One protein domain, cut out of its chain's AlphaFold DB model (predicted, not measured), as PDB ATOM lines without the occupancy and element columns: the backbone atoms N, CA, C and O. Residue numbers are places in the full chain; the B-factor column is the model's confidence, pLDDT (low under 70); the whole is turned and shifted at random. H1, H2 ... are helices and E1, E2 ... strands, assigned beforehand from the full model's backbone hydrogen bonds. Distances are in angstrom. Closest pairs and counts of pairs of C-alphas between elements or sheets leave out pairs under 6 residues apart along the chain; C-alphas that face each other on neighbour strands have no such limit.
ATOM      1  N   PRO A 168     -46.283  61.983  41.274       91.12
ATOM      2  CA  PRO A 168     -45.981  62.811  42.434       91.12
ATOM      3  C   PRO A 168     -44.544  63.354  42.413       91.12
ATOM      4  O   PRO A 168     -43.602  62.649  42.050       91.12
ATOM      5  N   SER A 169     -44.374  64.589  42.893       88.69
ATOM      6  CA  SER A 169     -43.069  65.243  43.075       88.69
ATOM      7  C   SER A 169     -42.113  64.434  43.967       88.69
ATOM      8  O   SER A 169     -42.546  63.681  44.843       88.69
ATOM      9  N   TYR A 170     -40.801  64.676  43.828       86.12
ATOM     10  CA  TYR A 170     -39.747  64.107  44.678       86.12
ATOM     11  C   TYR A 170     -40.058  64.201  46.183       86.12
ATOM     12  O   TYR A 170     -39.790  63.247  46.916       86.12
ATOM     13  N   ASN A 171     -40.638  65.327  46.619       88.88
ATOM     14  CA  ASN A 171     -40.960  65.620  48.020       88.88
ATOM     15  C   ASN A 171     -42.382  65.192  48.432       88.88
ATOM     16  O   ASN A 171     -42.778  65.423  49.576       88.88
ATOM     17  N   SER A 172     -43.174  64.603  47.527       93.12
ATOM     18  CA  SER A 172     -44.521  64.137  47.866       93.12
ATOM     19  C   SER A 172     -44.463  62.898  48.762       93.12
ATOM     20  O   SER A 172     -43.701  61.961  48.516       93.12
ATOM     21  N   LYS A 173     -45.348  62.855  49.762       92.62
ATOM     22  CA  LYS A 173     -45.563  61.675  50.614       92.62
ATOM     23  C   LYS A 173     -46.085  60.476  49.812       92.62
ATOM     24  O   LYS A 173     -45.837  59.334  50.186       92.62
ATOM     25  N   GLU A 174     -46.760  60.723  48.690       92.25
ATOM     26  CA  GLU A 174     -47.344  59.691  47.818       92.25
ATOM     27  C   GLU A 174     -46.309  59.028  46.906       92.25
ATOM     28  O   GLU A 174     -46.595  58.027  46.250       92.25
ATOM     29  N   ARG A 175     -45.079  59.549  46.864       90.81
ATOM     30  CA  ARG A 175     -44.026  59.008  46.007       90.81
ATOM     31  C   ARG A 175     -43.709  57.547  46.325       90.81
ATOM     32  O   ARG A 175     -43.473  56.757  45.412       90.81
ATOM     33  N   ALA A 176     -43.735  57.171  47.605       92.00
ATOM     34  CA  ALA A 176     -43.569  55.779  48.013       92.00
ATOM     35  C   ALA A 176     -44.668  54.889  47.410       92.00
ATOM     36  O   ALA A 176     -44.371  53.827  46.865       92.00
ATOM     37  N   THR A 177     -45.917  55.361  47.409       93.94
ATOM     38  CA  THR A 177     -47.053  54.672  46.784       93.94
ATOM     39  C   THR A 177     -46.852  54.505  45.280       93.94
ATOM     40  O   THR A 177     -47.062  53.410  44.762       93.94
ATOM     41  N   ALA A 178     -46.365  55.534  44.578       92.44
ATOM     42  CA  ALA A 178     -46.046  55.434  43.151       92.44
ATOM     43  C   ALA A 178     -44.946  54.388  42.868       92.44
ATOM     44  O   ALA A 178     -45.035  53.632  41.898       92.44
ATOM     45  N   HIS A 179     -43.929  54.288  43.732       91.94
ATOM     46  CA  HIS A 179     -42.900  53.249  43.622       91.94
ATOM     47  C   HIS A 179     -43.449  51.840  43.868       91.94
ATOM     48  O   HIS A 179     -43.094  50.922  43.125       91.94
ATOM     49  N   VAL A 180     -44.327  51.668  44.860       94.19
ATOM     50  CA  VAL A 180     -45.009  50.390  45.112       94.19
ATOM     51  C   VAL A 180     -45.886  50.012  43.920       94.19
ATOM     52  O   VAL A 180     -45.787  48.889  43.436       94.19
ATOM     53  N   LEU A 181     -46.673  50.948  43.382       93.88
ATOM     54  CA  LEU A 181     -47.496  50.717  42.194       93.88
ATOM     55  C   LEU A 181     -46.641  50.293  40.995       93.88
ATOM     56  O   LEU A 181     -46.950  49.296  40.346       93.88
ATOM     57  N   ARG A 182     -45.526  50.987  40.737       92.56
ATOM     58  CA  ARG A 182     -44.573  50.597  39.688       92.56
ATOM     59  C   ARG A 182     -44.044  49.176  39.906       92.56
ATOM     60  O   ARG A 182     -43.947  48.421  38.943       92.56
ATOM     61  N   ALA A 183     -43.690  48.813  41.138       91.56
ATOM     62  CA  ALA A 183     -43.196  47.476  41.458       91.56
ATOM     63  C   ALA A 183     -44.274  46.392  41.278       91.56
ATOM     64  O   ALA A 183     -43.962  45.306  40.797       91.56
ATOM     65  N   LEU A 184     -45.534  46.692  41.614       93.25
ATOM     66  CA  LEU A 184     -46.677  45.792  41.426       93.25
ATOM     67  C   LEU A 184     -47.019  45.584  39.947       93.25
ATOM     68  O   LEU A 184     -47.263  44.450  39.526       93.25
ATOM     69  N   LEU A 185     -47.023  46.665  39.160       93.06
ATOM     70  CA  LEU A 185     -47.213  46.596  37.711       93.06
ATOM     71  C   LEU A 185     -46.080  45.798  37.061       93.06
ATOM     72  O   LEU A 185     -46.349  44.893  36.273       93.06
ATOM     73  N   GLY A 186     -44.837  46.085  37.452       89.69
ATOM     74  CA  GLY A 186     -43.649  45.368  37.012       89.69
ATOM     75  C   GLY A 186     -43.357  45.537  35.525       89.69
ATOM     76  O   GLY A 186     -43.526  46.614  34.953       89.69
ATOM     77  N   GLY A 187     -42.852  44.479  34.912       84.19
ATOM     78  CA  GLY A 187     -42.451  44.452  33.514       84.19
ATOM     79  C   GLY A 187     -41.676  43.186  33.193       84.19
ATOM     80  O   GLY A 187     -41.386  42.394  34.090       84.19
ATOM     81  N   GLY A 188     -41.337  43.017  31.925       80.06
ATOM     82  CA  GLY A 188     -40.509  41.924  31.443       80.06
ATOM     83  C   GLY A 188     -40.616  41.771  29.934       80.06
ATOM     84  O   GLY A 188     -41.198  42.606  29.234       80.06
ATOM     85  N   ARG A 189     -40.047  40.677  29.445       77.69
ATOM     86  CA  ARG A 189     -40.172  40.220  28.060       77.69
ATOM     87  C   ARG A 189     -40.852  38.859  28.021       77.69
ATOM     88  O   ARG A 189     -40.763  38.083  28.976       77.69
ATOM     89  N   SER A 190     -41.497  38.556  26.900       70.06
ATOM     90  CA  SER A 190     -42.184  37.275  26.684       70.06
ATOM     91  C   SER A 190     -41.247  36.062  26.796       70.06
ATOM     92  O   SER A 190     -41.663  35.011  27.271       70.06
ATOM     93  N   PHE A 191     -39.965  36.220  26.447       65.81
ATOM     94  CA  PHE A 191     -38.941  35.168  26.501       65.81
ATOM     95  C   PHE A 191     -37.903  35.362  27.619       65.81
ATOM     96  O   PHE A 191     -36.701  35.193  27.412       65.81
ATOM     97  N   GLU A 192     -38.336  35.712  28.830       63.59
ATOM     98  CA  GLU A 192     -37.435  35.735  29.988       63.59
ATOM     99  C   GLU A 192     -37.362  34.376  30.692       63.59
ATOM    100  O   GLU A 192     -38.275  33.967  31.408       63.59
ATOM    101  N   SER A 193     -36.216  33.699  30.573       62.75
ATOM    102  CA  SER A 193     -35.835  32.577  31.439       62.75
ATOM    103  C   SER A 193     -35.443  33.102  32.832       62.75
ATOM    104  O   SER A 193     -34.274  33.251  33.208       62.75
ATOM    105  N   GLY A 194     -36.457  33.490  33.603       63.69
ATOM    106  CA  GLY A 194     -36.316  33.995  34.964       63.69
ATOM    107  C   GLY A 194     -36.621  32.949  36.030       63.69
ATOM    108  O   GLY A 194     -37.583  32.201  35.920       63.69
ATOM    109  N   GLY A 195     -35.820  32.916  37.096       69.62
ATOM    110  CA  GLY A 195     -36.179  32.220  38.334       69.62
ATOM    111  C   GLY A 195     -37.111  33.059  39.217       69.62
ATOM    112  O   GLY A 195     -37.436  34.210  38.903       69.62
ATOM    113  N   ALA A 196     -37.509  32.500  40.363       75.19
ATOM    114  CA  ALA A 196     -38.253  33.235  41.385       75.19
ATOM    115  C   ALA A 196     -37.533  34.547  41.767       75.19
ATOM    116  O   ALA A 196     -36.311  34.586  41.879       75.19
ATOM    117  N   GLY A 197     -38.295  35.633  41.943       76.31
ATOM    118  CA  GLY A 197     -37.763  36.961  42.283       76.31
ATOM    119  C   GLY A 197     -37.527  37.911  41.100       76.31
ATOM    120  O   GLY A 197     -37.332  39.099  41.330       76.31
ATOM    121  N   LYS A 198     -37.633  37.452  39.841       80.69
ATOM    122  CA  LYS A 198     -37.507  38.327  38.651       80.69
ATOM    123  C   LYS A 198     -38.772  39.113  38.270       80.69
ATOM    124  O   LYS A 198     -38.795  39.774  37.244       80.69
ATOM    125  N   GLY A 199     -39.829  39.052  39.079       80.81
ATOM    126  CA  GLY A 199     -41.075  39.773  38.790       80.81
ATOM    127  C   GLY A 199     -42.034  39.049  37.834       80.81
ATOM    128  O   GLY A 199     -42.995  39.654  37.370       80.81
ATOM    129  N   LEU A 200     -41.862  37.736  37.623       81.94
ATOM    130  CA  LEU A 200     -42.782  36.889  36.836       81.94
ATOM    131  C   LEU A 200     -44.218  36.850  37.398       81.94
ATOM    132  O   LEU A 200     -45.160  36.418  36.740       81.94
ATOM    133  N   THR A 201     -44.400  37.279  38.648       85.62
ATOM    134  CA  THR A 201     -45.705  37.367  39.309       85.62
ATOM    135  C   THR A 201     -46.300  38.772  39.302       85.62
ATOM    136  O   THR A 201     -47.335  38.979  39.930       85.62
ATOM    137  N   THR A 202     -45.655  39.733  38.638       90.81
ATOM    138  CA  THR A 202     -46.155  41.110  38.525       90.81
ATOM    139  C   THR A 202     -47.387  41.171  37.619       90.81
ATOM    140  O   THR A 202     -47.628  40.265  36.813       90.81
ATOM    141  N   ILE A 203     -48.195  42.222  37.778       91.31
ATOM    142  CA  ILE A 203     -49.502  42.332  37.115       91.31
ATOM    143  C   ILE A 203     -49.337  42.326  35.593       91.31
ATOM    144  O   ILE A 203     -49.986  41.524  34.925       91.31
ATOM    145  N   LEU A 204     -48.449  43.164  35.042       89.12
ATOM    146  CA  LEU A 204     -48.263  43.244  33.591       89.12
ATOM    147  C   LEU A 204     -47.724  41.936  33.018       89.12
ATOM    148  O   LEU A 204     -48.199  41.507  31.974       89.12
ATOM    149  N   TYR A 205     -46.801  41.269  33.719       86.88
ATOM    150  CA  TYR A 205     -46.248  39.998  33.251       86.88
ATOM    151  C   TYR A 205     -47.313  38.913  33.145       86.88
ATOM    152  O   TYR A 205     -47.411  38.230  32.129       86.88
ATOM    153  N   ARG A 206     -48.163  38.788  34.169       85.81
ATOM    154  CA  ARG A 206     -49.252  37.807  34.157       85.81
ATOM    155  C   ARG A 206     -50.318  38.135  33.129       85.81
ATOM    156  O   ARG A 206     -50.800  37.223  32.472       85.81
ATOM    157  N   VAL A 207     -50.707  39.403  33.013       87.81
ATOM    158  CA  VAL A 207     -51.762  39.802  32.081       87.81
ATOM    159  C   VAL A 207     -51.253  39.687  30.652       87.81
ATOM    160  O   VAL A 207     -51.792  38.892  29.902       87.81
ATOM    161  N   LEU A 208     -50.189  40.402  30.288       85.19
ATOM    162  CA  LEU A 208     -49.728  40.483  28.899       85.19
ATOM    163  C   LEU A 208     -49.025  39.205  28.436       85.19
ATOM    164  O   LEU A 208     -49.196  38.807  27.290       85.19
ATOM    165  N   GLY A 209     -48.293  38.524  29.322       76.31
ATOM    166  CA  GLY A 209     -47.618  37.266  28.998       76.31
ATOM    167  C   GLY A 209     -48.546  36.052  28.879       76.31
ATOM    168  O   GLY A 209     -48.106  35.013  28.398       76.31
ATOM    169  N   SER A 210     -49.814  36.152  29.306       75.06
ATOM    170  CA  SER A 210     -50.806  35.069  29.166       75.06
ATOM    171  C   SER A 210     -51.816  35.285  28.037       75.06
ATOM    172  O   SER A 210     -52.640  34.402  27.781       75.06
ATOM    173  N   LEU A 211     -51.770  36.433  27.349       75.38
ATOM    174  CA  LEU A 211     -52.679  36.726  26.243       75.38
ATOM    175  C   LEU A 211     -52.369  35.830  25.041       75.38
ATOM    176  O   LEU A 211     -51.313  35.912  24.421       75.38
ATOM    177  N   VAL A 212     -53.332  34.984  24.684       63.62
ATOM    178  CA  VAL A 212     -53.251  34.125  23.501       63.62
ATOM    179  C   VAL A 212     -53.479  34.974  22.247       63.62
ATOM    180  O   VAL A 212     -54.514  35.624  22.118       63.62
ATOM    181  N   GLY A 213     -52.528  34.954  21.311       64.44
ATOM    182  CA  GLY A 213     -52.651  35.618  20.006       64.44
ATOM    183  C   GLY A 213     -52.222  37.091  19.956       64.44
ATOM    184  O   GLY A 213     -52.311  37.691  18.890       64.44
ATOM    185  N   GLN A 214     -51.734  37.672  21.060       62.97
ATOM    186  CA  GLN A 214     -51.069  38.982  21.061       62.97
ATOM    187  C   GLN A 214     -49.598  38.822  21.453       62.97
ATOM    188  O   GLN A 214     -49.282  38.391  22.559       62.97
ATOM    189  N   ASN A 215     -48.696  39.193  20.545       69.69
ATOM    190  CA  ASN A 215     -47.253  39.071  20.744       69.69
ATOM    191  C   ASN A 215     -46.683  40.357  21.359       69.69
ATOM    192  O   ASN A 215     -46.008  41.125  20.680       69.69
ATOM    193  N   PHE A 216     -46.942  40.611  22.645       77.25
ATOM    194  CA  PHE A 216     -46.166  41.624  23.367       77.25
ATOM    195  C   PHE A 216     -44.768  41.074  23.655       77.25
ATOM    196  O   PHE A 216     -44.595  40.208  24.515       77.25
ATOM    197  N   SER A 217     -43.761  41.569  22.939       75.56
ATOM    198  CA  SER A 217     -42.369  41.137  23.101       75.56
ATOM    199  C   SER A 217     -41.689  41.760  24.326       75.56
ATOM    200  O   SER A 217     -40.857  41.111  24.968       75.56
ATOM    201  N   ALA A 218     -42.076  42.984  24.698       81.81
ATOM    202  CA  ALA A 218     -41.582  43.701  25.869       81.81
ATOM    203  C   ALA A 218     -42.647  44.642  26.458       81.81
ATOM    204  O   ALA A 218     -43.421  45.264  25.733       81.81
ATOM    205  N   PHE A 219     -42.679  44.767  27.786       84.94
ATOM    206  CA  PHE A 219     -43.572  45.686  28.499       84.94
ATOM    207  C   PHE A 219     -42.973  46.073  29.852       84.94
ATOM    208  O   PHE A 219     -42.331  45.264  30.525       84.94
ATOM    209  N   LYS A 220     -43.174  47.319  30.292       86.25
ATOM    210  CA  LYS A 220     -42.563  47.808  31.534       86.25
ATOM    211  C   LYS A 220     -43.279  49.025  32.098       86.25
ATOM    212  O   LYS A 220     -43.475  50.014  31.403       86.25
ATOM    213  N   ALA A 221     -43.564  48.992  33.395       86.81
ATOM    214  CA  ALA A 221     -43.938  50.179  34.145       86.81
ATOM    215  C   ALA A 221     -42.696  51.006  34.502       86.81
ATOM    216  O   ALA A 221     -41.715  50.521  35.091       86.81
ATOM    217  N   PHE A 222     -42.754  52.294  34.189       83.19
ATOM    218  CA  PHE A 222     -41.679  53.236  34.450       83.19
ATOM    219  C   PHE A 222     -42.174  54.409  35.292       83.19
ATOM    220  O   PHE A 222     -43.321  54.826  35.196       83.19
ATOM    221  N   LEU A 223     -41.289  54.924  36.142       79.69
ATOM    222  CA  LEU A 223     -41.496  56.164  36.876       79.69
ATOM    223  C   LEU A 223     -40.243  57.008  36.627       79.69
ATOM    224  O   LEU A 223     -39.189  56.659  37.179       79.69
ATOM    225  N   PRO A 224     -40.309  58.038  35.765       67.69
ATOM    226  CA  PRO A 224     -39.157  58.885  35.507       67.69
ATOM    227  C   PRO A 224     -38.695  59.534  36.809       67.69
ATOM    228  O   PRO A 224     -39.499  59.924  37.655       67.69
ATOM    229  N   ARG A 225     -37.373  59.630  36.986       58.16
ATOM    230  CA  ARG A 225     -36.813  60.518  38.005       58.16
ATOM    231  C   ARG A 225     -36.976  61.933  37.472       58.16
ATOM    232  O   ARG A 225     -36.215  62.337  36.598       58.16
ATOM    233  N   VAL A 226     -38.004  62.609  37.962       52.12
ATOM    234  CA  VAL A 226     -38.248  64.032  37.747       52.12
ATOM    235  C   VAL A 226     -37.941  64.776  39.035       52.12
ATOM    236  O   VAL A 226     -38.360  64.278  40.109       52.12
TER     237      VAL A 226
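AT A GLANCE: This is residues 168 to 226 of the 226 residues of an uncharacterized protein of Oikopleura dioica (UniProt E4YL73). The model has little regular structure: helix H1 makes one end of an elongated shape, and a small two-strand ribbon, E1 and E2, with short helix H2 packed on it, makes the other. The tail after E2 runs back along H1. The printed part has 59 residues, with H1, E1, H2, E2 in chain order, an antiparallel sheet E1 - E2, and a mixed class with only 23 residues in named elements. It is loose, with a radius of gyration of the C-alphas of 13.4 A and spans of 41 by 23 by 15 A.

IN THESE COORDINATES: H1, residues 175 to 185, begins at C-alpha (-44.026, 59.008, 46.007) and is 15.3 A long. E1 is residues 187 to 189, 7.3 A; H2 is residues 203 to 208, 8.4 A. E2, residues 218 to 220, 7.1 A, ends at C-alpha (-42.563, 47.808, 31.534).

HOW THE PARTS SIT: H1 and H2 only just touch, with 3 pairs of C-alphas within 8 A, closest Leu 185 and Ile 203 at 4.9 A. E1 and E2 are antiparallel at 170 degrees, with N 188 and O 219 within hydrogen-bond range at 2.8 A. The closest C-alphas of E1 and H2, Gly 187 and Tyr 205, are 5.9 A apart. In H1 and H2 every O i to N i+4 pair is within hydrogen-bond range.

THE WHOLE: The farthest C-alphas, Asn 171 and Gly 213, are 42.7 A apart. The printed part has no cut; the link E1 to H2 is long. Residues 191 to 195, 212 to 215 and 224 to 226 have pLDDT under 70.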